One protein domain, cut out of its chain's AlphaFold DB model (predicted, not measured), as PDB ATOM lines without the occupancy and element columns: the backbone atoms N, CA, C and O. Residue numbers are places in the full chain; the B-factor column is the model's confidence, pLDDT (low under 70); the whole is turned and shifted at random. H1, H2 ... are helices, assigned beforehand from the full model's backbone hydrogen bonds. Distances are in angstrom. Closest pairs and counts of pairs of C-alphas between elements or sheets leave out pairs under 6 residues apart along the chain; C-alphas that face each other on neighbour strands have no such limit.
ATOM      1  N   ARG A   4      -1.871  21.505 -25.604       80.50
ATOM      2  CA  ARG A   4      -1.615  20.503 -26.657       80.50
ATOM      3  C   ARG A   4      -0.928  19.241 -26.136       80.50
ATOM      4  O   ARG A   4      -1.218  18.149 -26.625       80.50
ATOM      5  N   ILE A   5      -0.055  19.363 -25.135       80.19
ATOM      6  CA  ILE A   5       0.680  18.218 -24.573       80.19
ATOM      7  C   ILE A   5      -0.268  17.300 -23.792       80.19
ATOM      8  O   ILE A   5      -0.176  16.075 -23.902       80.19
ATOM      9  N   LEU A   6      -1.236  17.872 -23.071       80.19
ATOM     10  CA  LEU A   6      -2.259  17.102 -22.362       80.19
ATOM     11  C   LEU A   6      -3.157  16.332 -23.339       80.19
ATOM     12  O   LEU A   6      -3.401  15.142 -23.139       80.19
ATOM     13  N   THR A   7      -3.585  16.957 -24.440       82.94
ATOM     14  CA  THR A   7      -4.438  16.299 -25.446       82.94
ATOM     15  C   THR A   7      -3.732  15.125 -26.124       82.94
ATOM     16  O   THR A   7      -4.329  14.060 -26.315       82.94
ATOM     17  N   LEU A   8      -2.445  15.282 -26.450       84.31
ATOM     18  CA  LEU A   8      -1.629  14.207 -27.021       84.31
ATOM     19  C   LEU A   8      -1.445  13.053 -26.034       84.31
ATOM     20  O   LEU A   8      -1.549  11.886 -26.426       84.31
ATOM     21  N   HIS A   9      -1.236  13.360 -24.752       85.25
ATOM     22  CA  HIS A   9      -1.103  12.337 -23.725       85.25
ATOM     23  C   HIS A   9      -2.391  11.511 -23.574       85.25
ATOM     24  O   HIS A   9      -2.332  10.281 -23.638       85.25
ATOM     25  N   PHE A  10      -3.558  12.160 -23.494       85.31
ATOM     26  CA  PHE A  10      -4.854  11.472 -23.427       85.31
ATOM     27  C   PHE A  10      -5.150  10.629 -24.675       85.31
ATOM     28  O   PHE A  10      -5.627   9.497 -24.558       85.31
ATOM     29  N   SER A  11      -4.836  11.140 -25.871       86.25
ATOM     30  CA  SER A  11      -4.999  10.388 -27.123       86.25
ATOM     31  C   SER A  11      -4.124   9.128 -27.143       86.25
ATOM     32  O   SER A  11      -4.610   8.031 -27.431       86.25
ATOM     33  N   SER A  12      -2.858   9.253 -26.733       87.62
ATOM     34  CA  SER A  12      -1.920   8.128 -26.639       87.62
ATOM     35  C   SER A  12      -2.397   7.052 -25.654       87.62
ATOM     36  O   SER A  12      -2.422   5.866 -25.998       87.62
ATOM     37  N   GLN A  13      -2.880   7.454 -24.471       88.75
ATOM     38  CA  GLN A  13      -3.450   6.522 -23.488       88.75
ATOM     39  C   GLN A  13      -4.694   5.807 -24.032       88.75
ATOM     40  O   GLN A  13      -4.828   4.589 -23.895       88.75
ATOM     41  N   LYS A  14      -5.581   6.528 -24.727       90.06
ATOM     42  CA  LYS A  14      -6.782   5.942 -25.340       90.06
ATOM     43  C   LYS A  14      -6.431   4.904 -26.411       90.06
ATOM     44  O   LYS A  14      -7.050   3.840 -26.460       90.06
ATOM     45  N   ILE A  15      -5.436   5.189 -27.255       90.12
ATOM     46  CA  ILE A  15      -4.970   4.269 -28.304       90.12
ATOM     47  C   ILE A  15      -4.310   3.031 -27.689       90.12
ATOM     48  O   ILE A  15      -4.532   1.921 -28.171       90.12
ATOM     49  N   LYS A  16      -3.515   3.199 -26.626       91.25
ATOM     50  CA  LYS A  16      -2.912   2.077 -25.895       91.25
ATOM     51  C   LYS A  16      -3.988   1.149 -25.322       91.25
ATOM     52  O   LYS A  16      -4.027  -0.015 -25.703       91.25
ATOM     53  N   ASN A  17      -4.947   1.691 -24.571       90.69
ATOM     54  CA  ASN A  17      -6.036   0.899 -23.991       90.69
ATOM     55  C   ASN A  17      -6.859   0.162 -25.062       90.69
ATOM     56  O   ASN A  17      -7.206  -1.001 -24.896       90.69
ATOM     57  N   ARG A  18      -7.145   0.802 -26.205       90.44
ATOM     58  CA  ARG A  18      -7.859   0.162 -27.328       90.44
ATOM     59  C   ARG A  18      -7.088  -1.019 -27.924       90.44
ATOM     60  O   ARG A  18      -7.715  -2.009 -28.299       90.44
ATOM     61  N   ARG A  19      -5.761  -0.912 -28.024       89.69
ATOM     62  CA  ARG A  19      -4.894  -2.002 -28.498       89.69
ATOM     63  C   ARG A  19      -4.851  -3.152 -27.497       89.69
ATOM     64  O   ARG A  19      -4.973  -4.300 -27.913       89.69
ATOM     65  N   ASP A  20      -4.771  -2.845 -26.207       92.00
ATOM     66  CA  ASP A  20      -4.748  -3.857 -25.148       92.00
ATOM     67  C   ASP A  20      -6.055  -4.666 -25.122       92.00
ATOM     68  O   ASP A  20      -6.028  -5.895 -25.054       92.00
ATOM     69  N   GLU A  21      -7.206  -4.003 -25.268       91.56
ATOM     70  CA  GLU A  21      -8.499  -4.690 -25.368       91.56
ATOM     71  C   GLU A  21      -8.623  -5.546 -26.641       91.56
ATOM     72  O   GLU A  21      -9.138  -6.664 -26.585       91.56
ATOM     73  N   ALA A  22      -8.104  -5.074 -27.781       87.38
ATOM     74  CA  ALA A  22      -8.091  -5.850 -29.022       87.38
ATOM     75  C   ALA A  22      -7.195  -7.097 -28.918       87.38
ATOM     76  O   ALA A  22      -7.592  -8.178 -29.355       87.38
ATOM     77  N   MET A  23      -6.025  -6.976 -28.286       93.31
ATOM     78  CA  MET A  23      -5.115  -8.101 -28.063       93.31
ATOM     79  C   MET A  23      -5.744  -9.156 -27.145       93.31
ATOM     80  O   MET A  23      -5.728 -10.345 -27.459       93.31
ATOM     81  N   LYS A  24      -6.381  -8.730 -26.046       89.06
ATOM     82  CA  LYS A  24      -7.120  -9.641 -25.153       89.06
ATOM     83  C   LYS A  24      -8.218 -10.401 -25.900       89.06
ATOM     84  O   LYS A  24      -8.447 -11.577 -25.620       89.06
ATOM     85  N   LEU A  25      -8.904  -9.742 -26.835       88.12
ATOM     86  CA  LEU A  25      -9.941 -10.369 -27.653       88.12
ATOM     87  C   LEU A  25      -9.361 -11.410 -28.615       88.12
ATOM     88  O   LEU A  25      -9.888 -12.519 -28.692       88.12
ATOM     89  N   ALA A  26      -8.264 -11.074 -29.297       85.50
ATOM     90  CA  ALA A  26      -7.573 -11.985 -30.204       85.50
ATOM     91  C   ALA A  26      -7.105 -13.252 -29.474       85.50
ATOM     92  O   ALA A  26      -7.399 -14.360 -29.917       85.50
ATOM     93  N   VAL A  27      -6.485 -13.103 -28.298       89.81
ATOM     94  CA  VAL A  27      -6.045 -14.241 -27.475       89.81
ATOM     95  C   VAL A  27      -7.225 -15.127 -27.068       89.81
ATOM     96  O   VAL A  27      -7.142 -16.348 -27.189       89.81
ATOM     97  N   LYS A  28      -8.353 -14.539 -26.645       81.06
ATOM     98  CA  LYS A  28      -9.564 -15.309 -26.304       81.06
ATOM     99  C   LYS A  28     -10.110 -16.090 -27.499       81.06
ATOM    100  O   LYS A  28     -10.477 -17.249 -27.334       81.06
ATOM    101  N   ALA A  29     -10.140 -15.482 -28.684       80.88
ATOM    102  CA  ALA A  29     -10.580 -16.153 -29.905       80.88
ATOM    103  C   ALA A  29      -9.642 -17.313 -30.287       80.88
ATOM    104  O   ALA A  29     -10.119 -18.397 -30.623       80.88
ATOM    105  N   CYS A  30      -8.322 -17.123 -30.167       84.38
ATOM    106  CA  CYS A  30      -7.333 -18.172 -30.418       84.38
ATOM    107  C   CYS A  30      -7.479 -19.351 -29.450       84.38
ATOM    108  O   CYS A  30      -7.526 -20.491 -29.904       84.38
ATOM    109  N   ILE A  31      -7.596 -19.090 -28.141       87.31
ATOM    110  CA  ILE A  31      -7.779 -20.143 -27.126       87.31
ATOM    111  C   ILE A  31      -9.035 -20.956 -27.433       87.31
ATOM    112  O   ILE A  31      -9.014 -22.182 -27.405       87.31
ATOM    113  N   LEU A  32     -10.128 -20.277 -27.758       83.06
ATOM    114  CA  LEU A  32     -11.410 -20.922 -27.985       83.06
ATOM    115  C   LEU A  32     -11.419 -21.765 -29.269       83.06
ATOM    116  O   LEU A  32     -11.905 -22.894 -29.255       83.06
ATOM    117  N   SER A  33     -10.800 -21.266 -30.342       82.44
ATOM    118  CA  SER A  33     -10.581 -22.037 -31.571       82.44
ATOM    119  C   SER A  33      -9.691 -23.261 -31.327       82.44
ATOM    120  O   SER A  33     -10.041 -24.367 -31.745       82.44
ATOM    121  N   ALA A  34      -8.581 -23.099 -30.599       82.25
ATOM    122  CA  ALA A  34      -7.689 -24.204 -30.252       82.25
ATOM    123  C   ALA A  34      -8.427 -25.291 -29.454       82.25
ATOM    124  O   ALA A  34      -8.325 -26.471 -29.786       82.25
ATOM    125  N   SER A  35      -9.248 -24.901 -28.474       82.94
ATOM    126  CA  SER A  35     -10.081 -25.831 -27.707       82.94
ATOM    127  C   SER A  35     -11.038 -26.635 -28.592       82.94
ATOM    128  O   SER A  35     -11.159 -27.844 -28.407       82.94
ATOM    129  N   CYS A  36     -11.678 -26.014 -29.591       82.88
ATOM    130  CA  CYS A  36     -12.544 -26.736 -30.532       82.88
ATOM    131  C   CYS A  36     -11.781 -27.814 -31.323       82.88
ATOM    132  O   CYS A  36     -12.278 -28.929 -31.472       82.88
ATOM    133  N   HIS A  37     -10.567 -27.509 -31.787       80.31
ATOM    134  CA  HIS A  37      -9.748 -28.473 -32.529       80.31
ATOM    135  C   HIS A  37      -9.262 -29.617 -31.632       80.31
ATOM    136  O   HIS A  37      -9.274 -30.770 -32.058       80.31
ATOM    137  N   LEU A  38      -8.905 -29.328 -30.375       81.19
ATOM    138  CA  LEU A  38      -8.534 -30.357 -29.399       81.19
ATOM    139  C   LEU A  38      -9.696 -31.313 -29.107       81.19
ATOM    140  O   LEU A  38      -9.489 -32.525 -29.055       81.19
ATOM    141  N   ILE A  39     -10.921 -30.794 -28.976       83.75
ATOM    142  CA  ILE A  39     -12.122 -31.623 -28.789       83.75
ATOM    143  C   ILE A  39     -12.356 -32.515 -30.015       83.75
ATOM    144  O   ILE A  39     -12.606 -33.709 -29.859       83.75
ATOM    145  N   TYR A  40     -12.234 -31.969 -31.229       81.50
ATOM    146  CA  TYR A  40     -12.381 -32.748 -32.462       81.50
ATOM    147  C   TYR A  40     -11.324 -33.856 -32.581       81.50
ATOM    148  O   TYR A  40     -11.652 -34.991 -32.938       81.50
ATOM    149  N   ALA A  41     -10.069 -33.553 -32.238       78.88
ATOM    150  CA  ALA A  41      -8.984 -34.528 -32.228       78.88
ATOM    151  C   ALA A  41      -9.238 -35.642 -31.200       78.88
ATOM    152  O   ALA A  41      -9.126 -36.820 -31.536       78.88
ATOM    153  N   ALA A  42      -9.654 -35.289 -29.979       79.50
ATOM    154  CA  ALA A  42      -9.996 -36.260 -28.942       79.50
ATOM    155  C   ALA A  42     -11.167 -37.161 -29.368       79.50
ATOM    156  O   ALA A  42     -11.077 -38.381 -29.246       79.50
ATOM    157  N   TYR A  43     -12.232 -36.579 -29.929       78.81
ATOM    158  CA  TYR A  43     -13.374 -37.327 -30.458       78.81
ATOM    159  C   TYR A  43     -12.957 -38.308 -31.562       78.81
ATOM    160  O   TYR A  43     -13.318 -39.484 -31.525       78.81
ATOM    161  N   SER A  44     -12.144 -37.843 -32.514       80.38
ATOM    162  CA  SER A  44     -11.616 -38.676 -33.599       80.38
ATOM    163  C   SER A  44     -10.763 -39.828 -33.064       80.38
ATOM    164  O   SER A  44     -10.908 -40.960 -33.520       80.38
ATOM    165  N   MET A  45      -9.928 -39.566 -32.054       78.81
ATOM    166  CA  MET A  45      -9.082 -40.579 -31.423       78.81
ATOM    167  C   MET A  45      -9.906 -41.644 -30.691       78.81
ATOM    168  O   MET A  45      -9.634 -42.834 -30.843       78.81
ATOM    169  N   VAL A  46     -10.938 -41.241 -29.945       81.44
ATOM    170  CA  VAL A  46     -11.847 -42.175 -29.258       81.44
ATOM    171  C   VAL A  46     -12.595 -43.048 -30.264       81.44
ATOM    172  O   VAL A  46     -12.631 -44.267 -30.105       81.44
ATOM    173  N   ASN A  47     -13.144 -42.457 -31.327       79.06
ATOM    174  CA  ASN A  47     -13.839 -43.218 -32.365       79.06
ATOM    175  C   ASN A  47     -12.913 -44.189 -33.097       79.06
ATOM    176  O   ASN A  47     -13.300 -45.334 -33.322       79.06
ATOM    177  N   GLY A  48     -11.698 -43.750 -33.437       78.50
ATOM    178  CA  GLY A  48     -10.679 -44.620 -34.020       78.50
ATOM    179  C   GLY A  48     -10.348 -45.788 -33.093       78.50
ATOM    180  O   GLY A  48     -10.369 -46.935 -33.524       78.50
ATOM    181  N   TYR A  49     -10.157 -45.518 -31.799       81.38
ATOM    182  CA  TYR A  49      -9.894 -46.552 -30.799       81.38
ATOM    183  C   TYR A  49     -11.029 -47.580 -30.699       81.38
ATOM    184  O   TYR A  49     -10.766 -48.781 -30.719       81.38
ATOM    185  N   ILE A  50     -12.289 -47.132 -30.637       84.44
ATOM    186  CA  ILE A  50     -13.459 -48.027 -30.607       84.44
ATOM    187  C   ILE A  50     -13.504 -48.899 -31.867       84.44
ATOM    188  O   ILE A  50     -13.690 -50.110 -31.761       84.44
ATOM    189  N   GLN A  51     -13.304 -48.302 -33.046       77.50
ATOM    190  CA  GLN A  51     -13.280 -49.040 -34.311       77.50
ATOM    191  C   GLN A  51     -12.167 -50.088 -34.326       77.50
ATOM    192  O   GLN A  51     -12.436 -51.233 -34.664       77.50
ATOM    193  N   THR A  52     -10.951 -49.740 -33.894       83.75
ATOM    194  CA  THR A  52      -9.831 -50.689 -33.829       83.75
ATOM    195  C   THR A  52     -10.090 -51.827 -32.844       83.75
ATOM    196  O   THR A  52      -9.750 -52.965 -33.145       83.75
ATOM    197  N   LYS A  53     -10.716 -51.566 -31.688       78.06
ATOM    198  CA  LYS A  53     -11.044 -52.634 -30.727       78.06
ATOM    199  C   LYS A  53     -12.087 -53.622 -31.241       78.06
ATOM    200  O   LYS A  53     -12.058 -54.774 -30.831       78.06
ATOM    201  N   ASN A  54     -13.011 -53.153 -32.074       78.38
ATOM    202  CA  ASN A  54     -14.095 -53.963 -32.630       78.38
ATOM    203  C   ASN A  54     -13.759 -54.515 -34.026       78.38
ATOM    204  O   ASN A  54     -14.614 -55.126 -34.661       78.38
ATOM    205  N   TYR A  55     -12.549 -54.261 -34.527       75.12
ATOM    206  CA  TYR A  55     -12.094 -54.742 -35.821       75.12
ATOM    207  C   TYR A  55     -11.491 -56.139 -35.671       75.12
ATOM    208  O   TYR A  55     -10.474 -56.306 -35.000       75.12
ATOM    209  N   GLU A  56     -12.100 -57.129 -36.321       78.19
ATOM    210  CA  GLU A  56     -11.517 -58.461 -36.478       78.19
ATOM    211  C   GLU A  56     -10.597 -58.446 -37.718       78.19
ATOM    212  O   GLU A  56     -11.089 -58.227 -38.833       78.19
ATOM    213  N   PRO A  57      -9.269 -58.613 -37.568       69.44
ATOM    214  CA  PRO A  57      -8.354 -58.568 -38.700       69.44
ATOM    215  C   PRO A  57      -8.445 -59.856 -39.527       69.44
ATOM    216  O   PRO A  57      -7.935 -60.903 -39.137       69.44
ATOM    217  N   ASP A  58      -9.063 -59.761 -40.702       78.81
ATOM    218  CA  ASP A  58      -9.075 -60.822 -41.710       78.81
ATOM    219  C   ASP A  58      -7.818 -60.715 -42.582       78.81
ATOM    220  O   ASP A  58      -7.734 -59.879 -43.486       78.81
ATOM    221  N   MET A  59      -6.818 -61.540 -42.266       76.62
ATOM    222  CA  MET A  59      -5.515 -61.530 -42.933       76.62
ATOM    223  C   MET A  59      -5.584 -62.045 -44.374       76.62
ATOM    224  O   MET A  59      -4.832 -61.550 -45.209       76.62
ATOM    225  N   ASP A  60      -6.486 -62.982 -44.687       78.50
ATOM    226  CA  ASP A  60      -6.644 -63.522 -46.046       78.50
ATOM    227  C   ASP A  60      -7.294 -62.486 -46.963       78.50
ATOM    228  O   ASP A  60      -6.798 -62.209 -48.062       78.50
ATOM    229  N   ARG A  61      -8.358 -61.828 -46.487       72.88
ATOM    230  CA  ARG A  61      -8.965 -60.704 -47.206       72.88
ATOM    231  C   ARG A  61      -7.995 -59.536 -47.332       72.88
ATOM    232  O   ARG A  61      -7.857 -58.994 -48.425       72.88
ATOM    233  N   ALA A  62      -7.282 -59.183 -46.260       71.12
ATOM    234  CA  ALA A  62      -6.284 -58.119 -46.294       71.12
ATOM    235  C   ALA A  62      -5.126 -58.440 -47.248       71.12
ATOM    236  O   ALA A  62      -4.644 -57.534 -47.911       71.12
ATOM    237  N   TRP A  63      -4.701 -59.700 -47.369       70.56
ATOM    238  CA  TRP A  63      -3.642 -60.128 -48.289       70.56
ATOM    239  C   TRP A  63      -4.080 -60.061 -49.759       70.56
ATOM    240  O   TRP A  63      -3.344 -59.550 -50.609       70.56
ATOM    241  N   HIS A  64      -5.304 -60.498 -50.064       70.88
ATOM    242  CA  HIS A  64      -5.870 -60.404 -51.413       70.88
ATOM    243  C   HIS A  64      -6.231 -58.961 -51.822       70.88
ATOM    244  O   HIS A  64      -6.014 -58.580 -52.975       70.88
ATOM    245  N   GLU A  65      -6.708 -58.130 -50.892       65.81
ATOM    246  CA  GLU A  65      -6.940 -56.692 -51.106       65.81
ATOM    247  C   GLU A  65      -5.613 -55.889 -51.130       65.81
ATOM    248  O   GLU A  65      -5.479 -54.937 -51.898       65.81
ATOM    249  N   ALA A  66      -4.577 -56.296 -50.381       60.09
ATOM    250  CA  ALA A  66      -3.246 -55.666 -50.388       60.09
ATOM    251  C   ALA A  66      -2.534 -55.792 -51.745       60.09
ATOM    252  O   ALA A  66      -1.819 -54.885 -52.172       60.09
ATOM    253  N   ALA A  67      -2.768 -56.882 -52.478       59.88
ATOM    254  CA  ALA A  67      -2.265 -57.032 -53.843       59.88
ATOM    255  C   ALA A  67      -2.889 -56.021 -54.834       59.88
ATOM    256  O   ALA A  67      -2.354 -55.807 -55.921       59.88
ATOM    257  N   SER A  68      -3.986 -55.354 -54.451       57.69
ATOM    258  CA  SER A  68      -4.655 -54.285 -55.209       57.69
ATOM    259  C   SER A  68      -4.493 -52.895 -54.556       57.69
ATOM    260  O   SER A  68      -5.241 -51.963 -54.861       57.69
ATOM    261  N   ALA A  69      -3.481 -52.724 -53.689       54.84
ATOM    262  CA  ALA A  69      -3.357 -51.619 -52.733       54.84
ATOM    263  C   ALA A  69      -2.457 -50.416 -53.085       54.84
ATOM    264  O   ALA A  69      -1.693 -49.957 -52.236       54.84
ATOM    265  N   PRO A  70      -2.629 -49.735 -54.225       53.59
ATOM    266  CA  PRO A  70      -2.390 -48.294 -54.228       53.59
ATOM    267  C   PRO A  70      -3.448 -47.543 -53.393       53.59
ATOM    268  O   PRO A  70      -3.187 -46.443 -52.919       53.59
ATOM    269  N   ALA A  71      -4.634 -48.134 -53.179       56.19
ATOM    270  CA  ALA A  71      -5.773 -47.472 -52.531       56.19
ATOM    271  C   ALA A  71      -5.872 -47.663 -50.998       56.19
ATOM    272  O   ALA A  71      -6.500 -46.845 -50.331       56.19
ATOM    273  N   LEU A  72      -5.253 -48.705 -50.423       50.97
ATOM    274  CA  LEU A  72      -5.417 -49.100 -49.006       50.97
ATOM    275  C   LEU A  72      -4.307 -48.605 -48.060       50.97
ATOM    276  O   LEU A  72      -4.462 -48.699 -46.847       50.97
ATOM    277  N   VAL A  73      -3.219 -48.019 -48.579       54.06
ATOM    278  CA  VAL A  73      -2.209 -47.313 -47.752       54.06
ATOM    279  C   VAL A  73      -2.712 -45.921 -47.316       54.06
ATOM    280  O   VAL A  73      -2.056 -45.202 -46.566       54.06
ATOM    281  N   SER A  74      -3.911 -45.529 -47.759       53.38
ATOM    282  CA  SER A  74      -4.637 -44.387 -47.211       53.38
ATOM    283  C   SER A  74      -5.261 -44.793 -45.879       53.38
ATOM    284  O   SER A  74      -6.151 -45.640 -45.845       53.38
ATOM    285  N   PHE A  75      -4.812 -44.183 -44.781       52.16
ATOM    286  CA  PHE A  75      -5.448 -44.276 -43.465       52.16
ATOM    287  C   PHE A  75      -6.913 -43.794 -43.544       52.16
ATOM    288  O   PHE A  75      -7.194 -42.622 -43.310       52.16
ATOM    289  N   GLY A  76      -7.848 -44.671 -43.922       59.75
ATOM    290  CA  GLY A  76      -9.251 -44.312 -44.164       59.75
ATOM    291  C   GLY A  76      -9.434 -43.252 -45.265       59.75
ATOM    292  O   GLY A  76      -8.466 -42.848 -45.918       59.75
ATOM    293  N   PRO A  77     -10.670 -42.778 -45.521       60.22
ATOM    294  CA  PRO A  77     -10.861 -41.576 -46.319       60.22
ATOM    295  C   PRO A  77     -10.168 -40.416 -45.602       60.22
ATOM    296  O   PRO A  77     -10.583 -40.016 -44.512       60.22
ATOM    297  N   ALA A  78      -9.100 -39.888 -46.205       63.12
ATOM    298  CA  ALA A  78      -8.429 -38.709 -45.686       63.12
ATOM    299  C   ALA A  78      -9.474 -37.593 -45.516       63.12
ATOM    300  O   ALA A  78     -10.216 -37.312 -46.468       63.12
ATOM    301  N   PRO A  79      -9.586 -36.967 -44.327       65.25
ATOM    302  CA  PRO A  79     -10.480 -35.835 -44.171       65.25
ATOM    303  C   PRO A  79     -10.114 -34.796 -45.229       65.25
ATOM    304  O   PRO A  79      -8.932 -34.541 -45.471       65.25
ATOM    305  N   SER A  80     -11.132 -34.229 -45.885       75.12
ATOM    306  CA  SER A  80     -10.920 -33.208 -46.912       75.12
ATOM    307  C   SER A  80      -9.945 -32.153 -46.372       75.12
ATOM    308  O   SER A  80     -10.191 -31.636 -45.278       75.12
ATOM    309  N   PRO A  81      -8.870 -31.793 -47.102       77.50
ATOM    310  CA  PRO A  81      -7.901 -30.788 -46.650       77.50
ATOM    311  C   PRO A  81      -8.565 -29.453 -46.292       77.50
ATOM    312  O   PRO A  81      -8.046 -28.670 -45.499       77.50
ATOM    313  N   TRP A  82      -9.748 -29.216 -46.861       79.19
ATOM    314  CA  TRP A  82     -10.575 -28.043 -46.636       79.19
ATOM    315  C   TRP A  82     -11.332 -28.055 -45.311       79.19
ATOM    316  O   TRP A  82     -11.788 -27.002 -44.877       79.19
ATOM    317  N   ILE A  83     -11.467 -29.202 -44.644       76.75
ATOM    318  CA  ILE A  83     -12.305 -29.307 -43.450       76.75
ATOM    319  C   ILE A  83     -11.738 -28.476 -42.296       76.75
ATOM    320  O   ILE A  83     -12.488 -27.748 -41.662       76.75
ATOM    321  N   LEU A  84     -10.414 -28.485 -42.105       75.94
ATOM    322  CA  LEU A  84      -9.728 -27.711 -41.065       75.94
ATOM    323  C   LEU A  84      -9.866 -26.189 -41.255       75.94
ATOM    324  O   LEU A  84     -10.327 -25.518 -40.326       75.94
ATOM    325  N   PRO A  85      -9.529 -25.600 -42.426       77.25
ATOM    326  CA  PRO A  85      -9.727 -24.170 -42.632       77.25
ATOM    327  C   PRO A  85     -11.211 -23.782 -42.599       77.25
ATOM    328  O   PRO A  85     -11.539 -22.724 -42.063       77.25
ATOM    329  N   LEU A  86     -12.125 -24.634 -43.082       76.88
ATOM    330  CA  LEU A  86     -13.566 -24.370 -42.999       76.88
ATOM    331  C   LEU A  86     -14.064 -24.343 -41.552       76.88
ATOM    332  O   LEU A  86     -14.768 -23.405 -41.175       76.88
ATOM    333  N   THR A  87     -13.676 -25.313 -40.718       78.31
ATOM    334  CA  THR A  87     -14.062 -25.325 -39.299       78.31
ATOM    335  C   THR A  87     -13.450 -24.155 -38.537       78.31
ATOM    336  O   THR A  87     -14.102 -23.590 -37.658       78.31
ATOM    337  N   PHE A  88     -12.238 -23.730 -38.901       78.81
ATOM    338  CA  PHE A  88     -11.605 -22.550 -38.321       78.81
ATOM    339  C   PHE A  88     -12.361 -21.258 -38.667       78.81
ATOM    340  O   PHE A  88     -12.674 -20.473 -37.769       78.81
ATOM    341  N   ILE A  89     -12.703 -21.048 -39.944       82.19
ATOM    342  CA  ILE A  89     -13.465 -19.873 -40.398       82.19
ATOM    343  C   ILE A  89     -14.863 -19.867 -39.768       82.19
ATOM    344  O   ILE A  89     -15.289 -18.841 -39.235       82.19
ATOM    345  N   ALA A  90     -15.556 -21.007 -39.773       79.56
ATOM    346  CA  ALA A  90     -16.874 -21.142 -39.159       79.56
ATOM    347  C   ALA A  90     -16.833 -20.824 -37.655       79.56
ATOM    348  O   ALA A  90     -17.672 -20.068 -37.162       79.56
ATOM    349  N   GLY A  91     -15.823 -21.328 -36.938       82.44
ATOM    350  CA  GLY A  91     -15.595 -20.999 -35.531       82.44
ATOM    351  C   GLY A  91     -15.334 -19.507 -35.315       82.44
ATOM    352  O   GLY A  91     -15.964 -18.887 -34.459       82.44
ATOM    353  N   ALA A  92     -14.459 -18.897 -36.119       82.19
ATOM    354  CA  ALA A  92     -14.155 -17.469 -36.032       82.19
ATOM    355  C   ALA A  92     -15.403 -16.591 -36.251       82.19
ATOM    356  O   ALA A  92     -15.617 -15.632 -35.504       82.19
ATOM    357  N   LEU A  93     -16.252 -16.943 -37.222       84.12
ATOM    358  CA  LEU A  93     -17.514 -16.251 -37.487       84.12
ATOM    359  C   LEU A  93     -18.516 -16.424 -36.342       84.12
ATOM    360  O   LEU A  93     -19.096 -15.434 -35.896       84.12
ATOM    361  N   LEU A  94     -18.679 -17.645 -35.822       86.69
ATOM    362  CA  LEU A  94     -19.558 -17.918 -34.681       86.69
ATOM    363  C   LEU A  94     -19.148 -17.109 -33.447       86.69
ATOM    364  O   LEU A  94     -19.984 -16.439 -32.840       86.69
ATOM    365  N   PHE A  95     -17.861 -17.099 -33.097       81.44
ATOM    366  CA  PHE A  95     -17.393 -16.330 -31.943       81.44
ATOM    367  C   PHE A  95     -17.481 -14.824 -32.173       81.44
ATOM    368  O   PHE A  95     -17.901 -14.098 -31.268       81.44
ATOM    369  N   GLY A  96     -17.166 -14.350 -33.381       81.00
ATOM    370  CA  GLY A  96     -17.375 -12.955 -33.766       81.00
ATOM    371  C   GLY A  96     -18.837 -12.521 -33.616       81.00
ATOM    372  O   GLY A  96     -19.108 -11.455 -33.054       81.00
ATOM    373  N   ALA A  97     -19.780 -13.367 -34.038       82.94
ATOM    374  CA  ALA A  97     -21.213 -13.120 -33.911       82.94
ATOM    375  C   ALA A  97     -21.667 -13.084 -32.443       82.94
ATOM    376  O   ALA A  97     -22.308 -12.119 -32.031       82.94
ATOM    377  N   VAL A  98     -21.276 -14.069 -31.624       85.56
ATOM    378  CA  VAL A  98     -21.627 -14.123 -30.189       85.56
ATOM    379  C   VAL A  98     -21.095 -12.902 -29.430       85.56
ATOM    380  O   VAL A  98     -21.801 -12.302 -28.617       85.56
ATOM    381  N   LEU A  99     -19.855 -12.496 -29.706       81.94
ATOM    382  CA  LEU A  99     -19.249 -11.318 -29.083       81.94
ATOM    383  C   LEU A  99     -19.941 -10.019 -29.515       81.94
ATOM    384  O   LEU A  99     -20.160  -9.135 -28.683       81.94
ATOM    385  N   SER A 100     -20.317  -9.917 -30.792       78.62
ATOM    386  CA  SER A 100     -21.042  -8.761 -31.330       78.62
ATOM    387  C   SER A 100     -22.454  -8.663 -30.753       78.62
ATOM    388  O   SER A 100     -22.875  -7.582 -30.346       78.62
ATOM    389  N   TRP A 101     -23.143  -9.797 -30.618       82.12
ATOM    390  CA  TRP A 101     -24.453  -9.883 -29.979       82.12
ATOM    391  C   TRP A 101     -24.399  -9.420 -28.523       82.12
ATOM    392  O   TRP A 101     -25.160  -8.547 -28.111       82.12
ATOM    393  N   LYS A 102     -23.434  -9.931 -27.747       72.56
ATOM    394  CA  LYS A 102     -23.262  -9.544 -26.341       72.56
ATOM    395  C   LYS A 102     -22.951  -8.050 -26.179       72.56
ATOM    396  O   LYS A 102     -23.336  -7.452 -25.179       72.56
ATOM    397  N   LYS A 103     -22.248  -7.450 -27.144       68.50
ATOM    398  CA  LYS A 103     -21.983  -6.007 -27.169       68.50
ATOM    399  C   LYS A 103     -23.231  -5.188 -27.513       68.50
ATOM    400  O   LYS A 103     -23.362  -4.100 -26.978       68.50
ATOM    401  N   SER A 104     -24.109  -5.684 -28.387       67.62
ATOM    402  CA  SER A 104     -25.356  -5.000 -28.768       67.62
ATOM    403  C   SER A 104     -26.468  -5.122 -27.723       67.62
ATOM    404  O   SER A 104     -27.383  -4.309 -27.720       67.62
ATOM    405  N   ALA A 105     -26.417  -6.144 -26.866       59.72
ATOM    406  CA  ALA A 105     -27.388  -6.375 -25.795       59.72
ATOM    407  C   ALA A 105     -27.098  -5.574 -24.505       59.72
ATOM    408  O   ALA A 105     -27.732  -5.819 -23.479       59.72
ATOM    409  N   ARG A 106     -26.120  -4.661 -24.532       46.62
ATOM    410  CA  ARG A 106     -25.707  -3.805 -23.415       46.62
ATOM    411  C   ARG A 106     -25.741  -2.349 -23.847       46.62
ATOM    412  O   ARG A 106     -26.085  -1.517 -22.986       46.62
TER     413      ARG A 106
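What this domain is: This is residues 4 to 106 of the 106 residues of an uncharacterized protein of Bacillus sp. NRRL B-14911 (UniProt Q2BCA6). One very long, straight helix, H1, makes most of the length; past its last residue the chain turns through the short helix H2, and a long link folds back to H3, which crosses H1 in a loose X. Residues 4 to 24 of H1 stick out free. The printed part has 103 residues with three named helices, H1, H2, H3, and no named strand: all helix. It is extended, with a radius of gyration of the C-alphas of 24.7 A and spans of 86 by 28 by 18 A.

Where its parts are: H1, residues 4 to 53, begins at C-alpha 4 (-1.615, 20.503, -26.657) and is 73.9 A long. H2 is residues 59 to 66. H3, residues 83 to 104, is 31.3 A long and ends at C-alpha 104 (-25.356, -5.000, -28.768).

How they stand to each other: H1 touches H3 with residues 29 to 33 alone, and H3 touches H1 with residues 88 to 95 alone; their closest C-alphas, of Ser 33 and Gly 91, are 6.5 A apart. They run opposite ways at a steep tilt of 46 degrees. H2 is apart from H1 and from H3. In H1, H2 and H3 every O i to N i+4 pair is within hydrogen-bond range.

The domain as a whole: The C-alphas farthest apart, of Arg 4 and Asp 60, are 86.4 A apart. The printed part has no cut. The link H1 to H2 is tight; H2 to H3, 16 residues, is long. The pLDDT is under 70 at residue 57, residues 65 to 79 and residues 103 to 106.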